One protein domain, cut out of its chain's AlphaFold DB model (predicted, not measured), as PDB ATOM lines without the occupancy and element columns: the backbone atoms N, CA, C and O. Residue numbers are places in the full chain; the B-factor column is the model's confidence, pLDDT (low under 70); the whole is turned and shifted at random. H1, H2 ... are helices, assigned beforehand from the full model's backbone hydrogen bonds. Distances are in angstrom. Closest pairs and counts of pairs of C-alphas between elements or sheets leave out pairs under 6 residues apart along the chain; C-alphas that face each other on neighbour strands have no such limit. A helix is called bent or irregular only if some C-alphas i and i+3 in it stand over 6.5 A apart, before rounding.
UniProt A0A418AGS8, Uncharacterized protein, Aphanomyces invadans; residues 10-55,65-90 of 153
ATOM      1  N   HIS A  10      50.628  96.057   3.081       79.44
ATOM      2  CA  HIS A  10      50.361  97.474   3.248       79.44
ATOM      3  C   HIS A  10      49.475  97.643   4.494       79.44
ATOM      4  O   HIS A  10      48.554  96.859   4.703       79.44
ATOM      5  N   ALA A  11      49.766  98.626   5.352       85.69
ATOM      6  CA  ALA A  11      49.195  98.708   6.707       85.69
ATOM      7  C   ALA A  11      47.656  98.603   6.746       85.69
ATOM      8  O   ALA A  11      47.081  98.033   7.671       85.69
ATOM      9  N   TRP A  12      46.989  99.106   5.707       92.00
ATOM     10  CA  TRP A  12      45.539  99.017   5.572       92.00
ATOM     11  C   TRP A  12      45.031  97.602   5.264       92.00
ATOM     12  O   TRP A  12      43.943  97.255   5.712       92.00
ATOM     13  N   ASP A  13      45.795  96.775   4.550       90.75
ATOM     14  CA  ASP A  13      45.444  95.373   4.302       90.75
ATOM     15  C   ASP A  13      45.558  94.543   5.581       90.75
ATOM     16  O   ASP A  13      44.658  93.761   5.875       90.75
ATOM     17  N   SER A  14      46.582  94.789   6.404       90.56
ATOM     18  CA  SER A  14      46.676  94.190   7.744       90.56
ATOM     19  C   SER A  14      45.487  94.586   8.622       90.56
ATOM     20  O   SER A  14      44.908  93.742   9.299       90.56
ATOM     21  N   MET A  15      45.069  95.856   8.565       89.38
ATOM     22  CA  MET A  15      43.873  96.318   9.271       89.38
ATOM     23  C   MET A  15      42.607  95.628   8.752       89.38
ATOM     24  O   MET A  15      41.745  95.254   9.537       89.38
ATOM     25  N   ALA A  16      42.485  95.424   7.439       92.06
ATOM     26  CA  ALA A  16      41.349  94.715   6.859       92.06
ATOM     27  C   ALA A  16      41.308  93.232   7.256       92.06
ATOM     28  O   ALA A  16      40.214  92.698   7.402       92.06
ATOM     29  N   VAL A  17      42.462  92.578   7.436       90.69
ATOM     30  CA  VAL A  17      42.543  91.218   7.995       90.69
ATOM     31  C   VAL A  17      42.075  91.222   9.447       90.69
ATOM     32  O   VAL A  17      41.111  90.534   9.756       90.69
ATOM     33  N   ALA A  18      42.649  92.082  10.293       90.19
ATOM     34  CA  ALA A  18      42.262  92.168  11.702       90.19
ATOM     35  C   ALA A  18      40.762  92.455  11.884       90.19
ATOM     36  O   ALA A  18      40.123  91.873  12.749       90.19
ATOM     37  N   LEU A  19      40.171  93.305  11.035       90.50
ATOM     38  CA  LEU A  19      38.733  93.588  11.067       90.50
ATOM     39  C   LEU A  19      37.866  92.371  10.716       90.50
ATOM     40  O   LEU A  19      36.742  92.300  11.195       90.50
ATOM     41  N   LYS A  20      38.344  91.429   9.892       88.81
ATOM     42  CA  LYS A  20      37.606  90.188   9.583       88.81
ATOM     43  C   LYS A  20      37.599  89.210  10.749       88.81
ATOM     44  O   LYS A  20      36.655  88.439  10.859       88.81
ATOM     45  N   ASP A  21      38.630  89.262  11.585       88.12
ATOM     46  CA  ASP A  21      38.788  88.372  12.735       88.12
ATOM     47  C   ASP A  21      37.980  88.850  13.958       88.12
ATOM     48  O   ASP A  21      37.849  88.122  14.940       88.12
ATOM     49  N   VAL A  22      37.412  90.063  13.914       89.88
ATOM     50  CA  VAL A  22      36.543  90.591  14.974       89.88
ATOM     51  C   VAL A  22      35.160  89.945  14.892       89.88
ATOM     52  O   VAL A  22      34.416  90.137  13.926       89.88
ATOM     53  N   GLU A  23      34.787  89.226  15.947       86.62
ATOM     54  CA  GLU A  23      33.455  88.643  16.095       86.62
ATOM     55  C   GLU A  23      32.372  89.738  16.042       86.62
ATOM     56  O   GLU A  23      32.468  90.778  16.693       86.62
ATOM     57  N   GLY A  24      31.353  89.540  15.202       83.94
ATOM     58  CA  GLY A  24      30.302  90.537  14.961       83.94
ATOM     59  C   GLY A  24      30.631  91.591  13.893       83.94
ATOM     60  O   GLY A  24      29.753  92.382  13.531       83.94
ATOM     61  N   PHE A  25      31.837  91.591  13.311       85.31
ATOM     62  CA  PHE A  25      32.158  92.466  12.182       85.31
ATOM     63  C   PHE A  25      31.542  91.939  10.878       85.31
ATOM     64  O   PHE A  25      32.099  91.127  10.145       85.31
ATOM     65  N   SER A  26      30.356  92.439  10.556       76.00
ATOM     66  CA  SER A  26      29.493  91.893   9.504       76.00
ATOM     67  C   SER A  26      29.724  92.483   8.107       76.00
ATOM     68  O   SER A  26      28.906  92.265   7.216       76.00
ATOM     69  N   ARG A  27      30.810  93.234   7.859       80.38
ATOM     70  CA  ARG A  27      31.024  93.873   6.547       80.38
ATOM     71  C   ARG A  27      31.695  92.915   5.549       80.38
ATOM     72  O   ARG A  27      32.911  92.718   5.633       80.38
ATOM     73  N   PRO A  28      30.961  92.386   4.549       80.31
ATOM     74  CA  PRO A  28      31.505  91.399   3.627       80.31
ATOM     75  C   PRO A  28      32.587  92.009   2.729       80.31
ATOM     76  O   PRO A  28      32.471  93.138   2.241       80.31
ATOM     77  N   GLY A  29      33.652  91.238   2.496       84.31
ATOM     78  CA  GLY A  29      34.699  91.584   1.534       84.31
ATOM     79  C   GLY A  29      35.456  92.872   1.864       84.31
ATOM     80  O   GLY A  29      35.774  93.636   0.946       84.31
ATOM     81  N   ILE A  30      35.708  93.154   3.148       89.75
ATOM     82  CA  ILE A  30      36.584  94.264   3.530       89.75
ATOM     83  C   ILE A  30      38.016  94.012   3.029       89.75
ATOM     84  O   ILE A  30      38.579  92.927   3.184       89.75
ATOM     85  N   ASP A  31      38.579  95.021   2.379       91.25
ATOM     86  CA  ASP A  31      39.950  95.064   1.872       91.25
ATOM     87  C   ASP A  31      40.623  96.347   2.381       91.25
ATOM     88  O   ASP A  31      39.944  97.222   2.940       91.25
ATOM     89  N   GLY A  32      41.941  96.482   2.215       90.75
ATOM     90  CA  GLY A  32      42.660  97.630   2.758       90.75
ATOM     91  C   GLY A  32      42.154  98.967   2.226       90.75
ATOM     92  O   GLY A  32      42.023  99.925   2.985       90.75
ATOM     93  N   LYS A  33      41.747  99.040   0.956       91.12
ATOM     94  CA  LYS A  33      41.185 100.266   0.370       91.12
ATOM     95  C   LYS A  33      39.839 100.634   1.001       91.12
ATOM     96  O   LYS A  33      39.595 101.799   1.311       91.12
ATOM     97  N   LYS A  34      38.954  99.661   1.224       91.75
ATOM     98  CA  LYS A  34      37.656  99.863   1.889       91.75
ATOM     99  C   LYS A  34      37.825 100.220   3.359       91.75
ATOM    100  O   LYS A  34      37.043 101.029   3.861       91.75
ATOM    101  N   ALA A  35      38.814  99.635   4.028       91.50
ATOM    102  CA  ALA A  35      39.145  99.926   5.414       91.50
ATOM    103  C   ALA A  35      39.703 101.356   5.547       91.50
ATOM    104  O   ALA A  35      39.190 102.146   6.342       91.50
ATOM    105  N   GLN A  36      40.632 101.741   4.665       92.50
ATOM    106  CA  GLN A  36      41.143 103.108   4.554       92.50
ATOM    107  C   GLN A  36      40.016 104.115   4.291       92.50
ATOM    108  O   GLN A  36      39.877 105.098   5.015       92.50
ATOM    109  N   ASN A  37      39.179 103.877   3.276       91.75
ATOM    110  CA  ASN A  37      38.075 104.777   2.940       91.75
ATOM    111  C   ASN A  37      37.096 104.945   4.107       91.75
ATOM    112  O   ASN A  37      36.601 106.047   4.347       91.75
ATOM    113  N   ARG A  38      36.824 103.864   4.850       90.94
ATOM    114  CA  ARG A  38      35.936 103.916   6.011       90.94
ATOM    115  C   ARG A  38      36.538 104.757   7.130       90.94
ATOM    116  O   ARG A  38      35.831 105.601   7.671       90.94
ATOM    117  N   PHE A  39      37.825 104.579   7.421       91.69
ATOM    118  CA  PHE A  39      38.543 105.398   8.395       91.69
ATOM    119  C   PHE A  39      38.531 106.885   8.009       91.69
ATOM    120  O   PHE A  39      38.154 107.732   8.814       91.69
ATOM    121  N   LEU A  40      38.843 107.214   6.752       92.25
ATOM    122  CA  LEU A  40      38.826 108.601   6.276       92.25
ATOM    123  C   LEU A  40      37.443 109.251   6.391       92.25
ATOM    124  O   LEU A  40      37.352 110.443   6.686       92.25
ATOM    125  N   LEU A  41      36.370 108.488   6.174       93.94
ATOM    126  CA  LEU A  41      35.011 108.983   6.367       93.94
ATOM    127  C   LEU A  41      34.721 109.279   7.844       93.94
ATOM    128  O   LEU A  41      34.141 110.319   8.134       93.94
ATOM    129  N   LEU A  42      35.160 108.414   8.766       93.69
ATOM    130  CA  LEU A  42      35.022 108.651  10.207       93.69
ATOM    131  C   LEU A  42      35.734 109.937  10.632       93.69
ATOM    132  O   LEU A  42      35.121 110.773  11.285       93.69
ATOM    133  N   VAL A  43      36.975 110.145  10.179       92.75
ATOM    134  CA  VAL A  43      37.734 111.376  10.453       92.75
ATOM    135  C   VAL A  43      37.014 112.618   9.918       92.75
ATOM    136  O   VAL A  43      36.992 113.651  10.581       92.75
ATOM    137  N   ARG A  44      36.432 112.548   8.712       93.31
ATOM    138  CA  ARG A  44      35.696 113.678   8.118       93.31
ATOM    139  C   ARG A  44      34.433 114.016   8.899       93.31
ATOM    140  O   ARG A  44      34.213 115.188   9.178       93.31
ATOM    141  N   LEU A  45      33.635 113.002   9.233       91.56
ATOM    142  CA  LEU A  45      32.400 113.184   9.994       91.56
ATOM    143  C   LEU A  45      32.700 113.748  11.384       91.56
ATOM    144  O   LEU A  45      32.082 114.727  11.769       91.56
ATOM    145  N   HIS A  46      33.714 113.218  12.071       92.31
ATOM    146  CA  HIS A  46      34.139 113.709  13.387       92.31
ATOM    147  C   HIS A  46      34.543 115.184  13.363       92.31
ATOM    148  O   HIS A  46      34.083 115.981  14.169       92.31
ATOM    149  N   LYS A  47      35.349 115.588  12.373       89.62
ATOM    150  CA  LYS A  47      35.737 116.996  12.202       89.62
ATOM    151  C   LYS A  47      34.539 117.909  11.930       89.62
ATOM    152  O   LYS A  47      34.558 119.055  12.368       89.62
ATOM    153  N   ALA A  48      33.543 117.430  11.182       88.81
ATOM    154  CA  ALA A  48      32.322 118.187  10.923       88.81
ATOM    155  C   ALA A  48      31.493 118.346  12.204       88.81
ATOM    156  O   ALA A  48      31.137 119.472  12.536       88.81
ATOM    157  N   SER A  49      31.296 117.262  12.959       86.19
ATOM    158  CA  SER A  49      30.596 117.282  14.247       86.19
ATOM    159  C   SER A  49      31.271 118.218  15.250       86.19
ATOM    160  O   SER A  49      30.614 119.118  15.750       86.19
ATOM    161  N   ASN A  50      32.589 118.132  15.448       86.00
ATOM    162  CA  ASN A  50      33.293 119.023  16.382       86.00
ATOM    163  C   ASN A  50      33.198 120.506  15.968       86.00
ATOM    164  O   ASN A  50      33.194 121.398  16.814       86.00
ATOM    165  N   LEU A  51      33.129 120.791  14.663       85.94
ATOM    166  CA  LEU A  51      32.955 122.153  14.158       85.94
ATOM    167  C   LEU A  51      31.523 122.667  14.364       85.94
ATOM    168  O   LEU A  51      31.335 123.852  14.632       85.94
ATOM    169  N   GLU A  52      30.523 121.802  14.204       84.81
ATOM    170  CA  GLU A  52      29.124 122.105  14.512       84.81
ATOM    171  C   GLU A  52      28.936 122.333  16.016       84.81
ATOM    172  O   GLU A  52      28.402 123.376  16.394       84.81
ATOM    173  N   ALA A  53      29.494 121.459  16.856       80.31
ATOM    174  CA  ALA A  53      29.520 121.582  18.313       80.31
ATOM    175  C   ALA A  53      30.135 122.915  18.765       80.31
ATOM    176  O   ALA A  53      29.539 123.668  19.538       80.31
ATOM    177  N   ALA A  54      31.299 123.275  18.209       81.81
ATOM    178  CA  ALA A  54      31.970 124.540  18.503       81.81
ATOM    179  C   ALA A  54      31.125 125.773  18.128       81.81
ATOM    180  O   ALA A  54      31.263 126.827  18.748       81.81
ATOM    181  N   ARG A  55      30.246 125.661  17.121       81.94
ATOM    182  CA  ARG A  55      29.313 126.732  16.732       81.94
ATOM    183  C   ARG A  55      28.044 126.752  17.580       81.94
ATOM    184  O   ARG A  55      27.482 127.826  17.770       81.94
ATOM    185  N   GLU A  65      31.783 106.554  23.287       87.62
ATOM    186  CA  GLU A  65      33.124 105.936  23.285       87.62
ATOM    187  C   GLU A  65      33.825 106.081  21.922       87.62
ATOM    188  O   GLU A  65      35.037 106.271  21.837       87.62
ATOM    189  N   LYS A  66      33.039 106.065  20.839       88.12
ATOM    190  CA  LYS A  66      33.517 106.299  19.478       88.12
ATOM    191  C   LYS A  66      34.051 107.720  19.282       88.12
ATOM    192  O   LYS A  66      35.069 107.862  18.611       88.12
ATOM    193  N   SER A  67      33.364 108.752  19.781       87.44
ATOM    194  CA  SER A  67      33.828 110.138  19.623       87.44
ATOM    195  C   SER A  67      35.103 110.370  20.427       87.44
ATOM    196  O   SER A  67      36.067 110.851  19.843       87.44
ATOM    197  N   LYS A  68      35.175 109.864  21.667       90.38
ATOM    198  CA  LYS A  68      36.398 109.894  22.492       90.38
ATOM    199  C   LYS A  68      37.584 109.230  21.795       90.38
ATOM    200  O   LYS A  68      38.659 109.808  21.683       90.38
ATOM    201  N   LEU A  69      37.371 108.039  21.232       93.19
ATOM    202  CA  LEU A  69      38.414 107.351  20.474       93.19
ATOM    203  C   LEU A  69      38.851 108.149  19.232       93.19
ATOM    204  O   LEU A  69      40.024 108.142  18.860       93.19
ATOM    205  N   LEU A  70      37.922 108.824  18.554       93.25
ATOM    206  CA  LEU A  70      38.249 109.657  17.397       93.25
ATOM    207  C   LEU A  70      38.980 110.945  17.797       93.25
ATOM    208  O   LEU A  70      39.849 111.375  17.035       93.25
ATOM    209  N   ASP A  71      38.703 111.507  18.974       93.00
ATOM    210  CA  ASP A  71      39.451 112.639  19.528       93.00
ATOM    211  C   ASP A  71      40.926 112.291  19.759       93.00
ATOM    212  O   ASP A  71      41.790 113.102  19.432       93.00
ATOM    213  N   ASP A  72      41.235 111.062  20.185       93.75
ATOM    214  CA  ASP A  72      42.618 110.592  20.351       93.75
ATOM    215  C   ASP A  72      43.291 110.230  19.012       93.75
ATOM    216  O   ASP A  72      44.470 110.518  18.772       93.75
ATOM    217  N   LEU A  73      42.554 109.590  18.097       92.81
ATOM    218  CA  LEU A  73      43.117 109.069  16.844       92.81
ATOM    219  C   LEU A  73      43.342 110.144  15.772       92.81
ATOM    220  O   LEU A  73      44.285 110.047  14.978       92.81
ATOM    221  N   VAL A  74      42.473 111.155  15.694       93.31
ATOM    222  CA  VAL A  74      42.552 112.195  14.656       93.31
ATOM    223  C   VAL A  74      43.845 113.021  14.747       93.31
ATOM    224  O   VAL A  74      44.459 113.230  13.691       93.31
ATOM    225  N   PRO A  75      44.306 113.470  15.930       93.25
ATOM    226  CA  PRO A  75      45.596 114.139  16.091       93.25
ATOM    227  C   PRO A  75      46.763 113.285  15.590       93.25
ATOM    228  O   PRO A  75      47.519 113.738  14.731       93.25
ATOM    229  N   LEU A  76      46.842 112.017  16.011       93.12
ATOM    230  CA  LEU A  76      47.906 111.092  15.598       93.12
ATOM    231  C   LEU A  76      47.953 110.908  14.076       93.12
ATOM    232  O   LEU A  76      49.025 110.903  13.462       93.12
ATOM    233  N   TYR A  77      46.781 110.794  13.446       90.81
ATOM    234  CA  TYR A  77      46.674 110.709  11.995       90.81
ATOM    235  C   TYR A  77      47.147 111.995  11.302       90.81
ATOM    236  O   TYR A  77      47.905 111.930  10.329       90.81
ATOM    237  N   ASN A  78      46.729 113.167  11.788       91.12
ATOM    238  CA  ASN A  78      47.148 114.445  11.212       91.12
ATOM    239  C   ASN A  78      48.669 114.645  11.353       91.12
ATOM    240  O   ASN A  78      49.319 115.036  10.383       91.12
ATOM    241  N   ASP A  79      49.251 114.296  12.499       91.44
ATOM    242  CA  ASP A  79      50.695 114.371  12.734       91.44
ATOM    243  C   ASP A  79      51.475 113.456  11.790       91.44
ATOM    244  O   ASP A  79      52.486 113.861  11.209       91.44
ATOM    245  N   ALA A  80      50.989 112.231  11.573       87.50
ATOM    246  CA  ALA A  80      51.580 111.310  10.607       87.50
ATOM    247  C   ALA A  80      51.532 111.875   9.175       87.50
ATOM    248  O   ALA A  80      52.501 111.736   8.422       87.50
ATOM    249  N   LEU A  81      50.447 112.564   8.798       86.75
ATOM    250  CA  LEU A  81      50.355 113.249   7.505       86.75
ATOM    251  C   LEU A  81      51.348 114.406   7.387       86.75
ATOM    252  O   LEU A  81      51.963 114.563   6.331       86.75
ATOM    253  N   VAL A  82      51.514 115.211   8.439       87.81
ATOM    254  CA  VAL A  82      52.481 116.319   8.458       87.81
ATOM    255  C   VAL A  82      53.900 115.777   8.337       87.81
ATOM    256  O   VAL A  82      54.632 116.204   7.447       87.81
ATOM    257  N   LYS A  83      54.267 114.767   9.131       83.44
ATOM    258  CA  LYS A  83      55.575 114.097   9.050       83.44
ATOM    259  C   LYS A  83      55.828 113.523   7.656       83.44
ATOM    260  O   LYS A  83      56.902 113.731   7.098       83.44
ATOM    261  N   LYS A  84      54.821 112.887   7.045       81.44
ATOM    262  CA  LYS A  84      54.911 112.383   5.666       81.44
ATOM    263  C   LYS A  84      55.143 113.513   4.660       81.44
ATOM    264  O   LYS A  84      56.015 113.386   3.806       81.44
ATOM    265  N   LYS A  85      54.415 114.627   4.768       78.00
ATOM    266  CA  LYS A  85      54.606 115.803   3.901       78.00
ATOM    267  C   LYS A  85      55.984 116.438   4.078       78.00
ATOM    268  O   LYS A  85      56.607 116.770   3.081       78.00
ATOM    269  N   LEU A  86      56.472 116.561   5.311       77.00
ATOM    270  CA  LEU A  86      57.810 117.081   5.605       77.00
ATOM    271  C   LEU A  86      58.910 116.161   5.060       77.00
ATOM    272  O   LEU A  86      59.901 116.646   4.531       77.00
ATOM    273  N   SER A  87      58.715 114.841   5.127       71.94
ATOM    274  CA  SER A  87      59.649 113.870   4.542       71.94
ATOM    275  C   SER A  87      59.622 113.830   3.009       71.94
ATOM    276  O   SER A  87      60.604 113.422   2.398       71.94
ATOM    277  N   ALA A  88      58.502 114.234   2.398       67.94
ATOM    278  CA  ALA A  88      58.294 114.239   0.951       67.94
ATOM    279  C   ALA A  88      58.554 115.608   0.302       67.94
ATOM    280  O   ALA A  88      58.633 115.692  -0.924       67.94
ATOM    281  N   GLN A  89      58.677 116.684   1.086       58.94
ATOM    282  CA  GLN A  89      59.234 117.928   0.575       58.94
ATOM    283  C   GLN A  89      60.717 117.706   0.265       58.94
ATOM    284  O   GLN A  89      61.420 117.106   1.083       58.94
ATOM    285  N   PRO A  90      61.217 118.194  -0.884       55.25
ATOM    286  CA  PRO A  90      62.652 118.265  -1.097       55.25
ATOM    287  C   PRO A  90      63.229 119.124   0.030       55.25
ATOM    288  O   PRO A  90      62.921 120.308   0.152       55.25
TER     289      PRO A  90
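Overview. This is residues 10 to 55 and 65 to 90 of the 153 residues of an uncharacterized protein of Aphanomyces invadans (UniProt A0A418AGS8). Two long helices, H2 and H3, cross as an X, touching where they cross, and a shorter helix, H1, packs crosswise on the first residues of H2, on the same side of H2 as H3. It is a loose, flat, open frame of three helices with few contacts between them; two stretches stick out, residues 79 to 90, of which 79 to 88 belong to H3, and residues 21 to 26, of which 21 belongs to H1 and the rest to the link between H1 and H2. The printed part has 72 residues with three named helices, in the order H1, H2, H3, and no named strand; its class is all helix. The radius of gyration of the C-alphas is 14.6 A, and the C-alphas span 39 by 35 by 16 A.

Arrangement. H2, residues 32 to 55, touches both other helices, with different parts of its length. It touches H3, residues 65 to 88, with residues 42 to 46 alone, and H3 touches it with residues 67 to 74 alone. The closest C-alphas of the two are those of Val 43 and Val 74, 6.4 A apart. H2 and H3 run opposite ways at a steep tilt of 69 degrees, only just short of about perpendicular. H2 touches H1, residues 11 to 21, with residues 32 to 36 alone. The closest C-alphas here are those of Asp 13 and Gly 32, 3.9 A apart, and the lines of H1 and H2 are about perpendicular, at 86 degrees. H1 and H3 are apart. In H1 and H2 each O i to N i+4 pair is within hydrogen-bond range; in H3, 18 of 20 are.

Along the chain. H2 measures 34.9 A from first to last C-alpha, from Gly 32 at (42.660, 97.630, 2.758) to Arg 55 at (29.313, 126.732, 16.732). H3, also 24 residues, measures 34.7 A and ends at C-alpha 88 at (58.294, 114.239, 0.951). It has a kink of 27 degrees near residue 72; it is neither bent nor irregular, but only just: C-alphas 72 and 75 are 6.3 A apart. H1, 11 residues, measures 15.9 A and begins at C-alpha 11 at (49.195, 98.708, 6.707).

Size, cuts and confidence. The two C-alphas farthest apart are those of Gly 24 and Pro 90, 45.5 A. The link from H1 to H2, 10 residues, is short but not tight. The link from H2 to H3 lies across the cut: residues 56 to 64 are not printed, and C-alphas 55 and 65 are 22.1 A apart. Residues 21 to 26 stand free, and so do residues 79 to 90, of which 79 to 88 belong to H3. Without these stretches the body has 54 residues and spans 38 by 21 by 19 A. The mean pLDDT of the printed part is 87.1, and residues 88 to 90 are under 70.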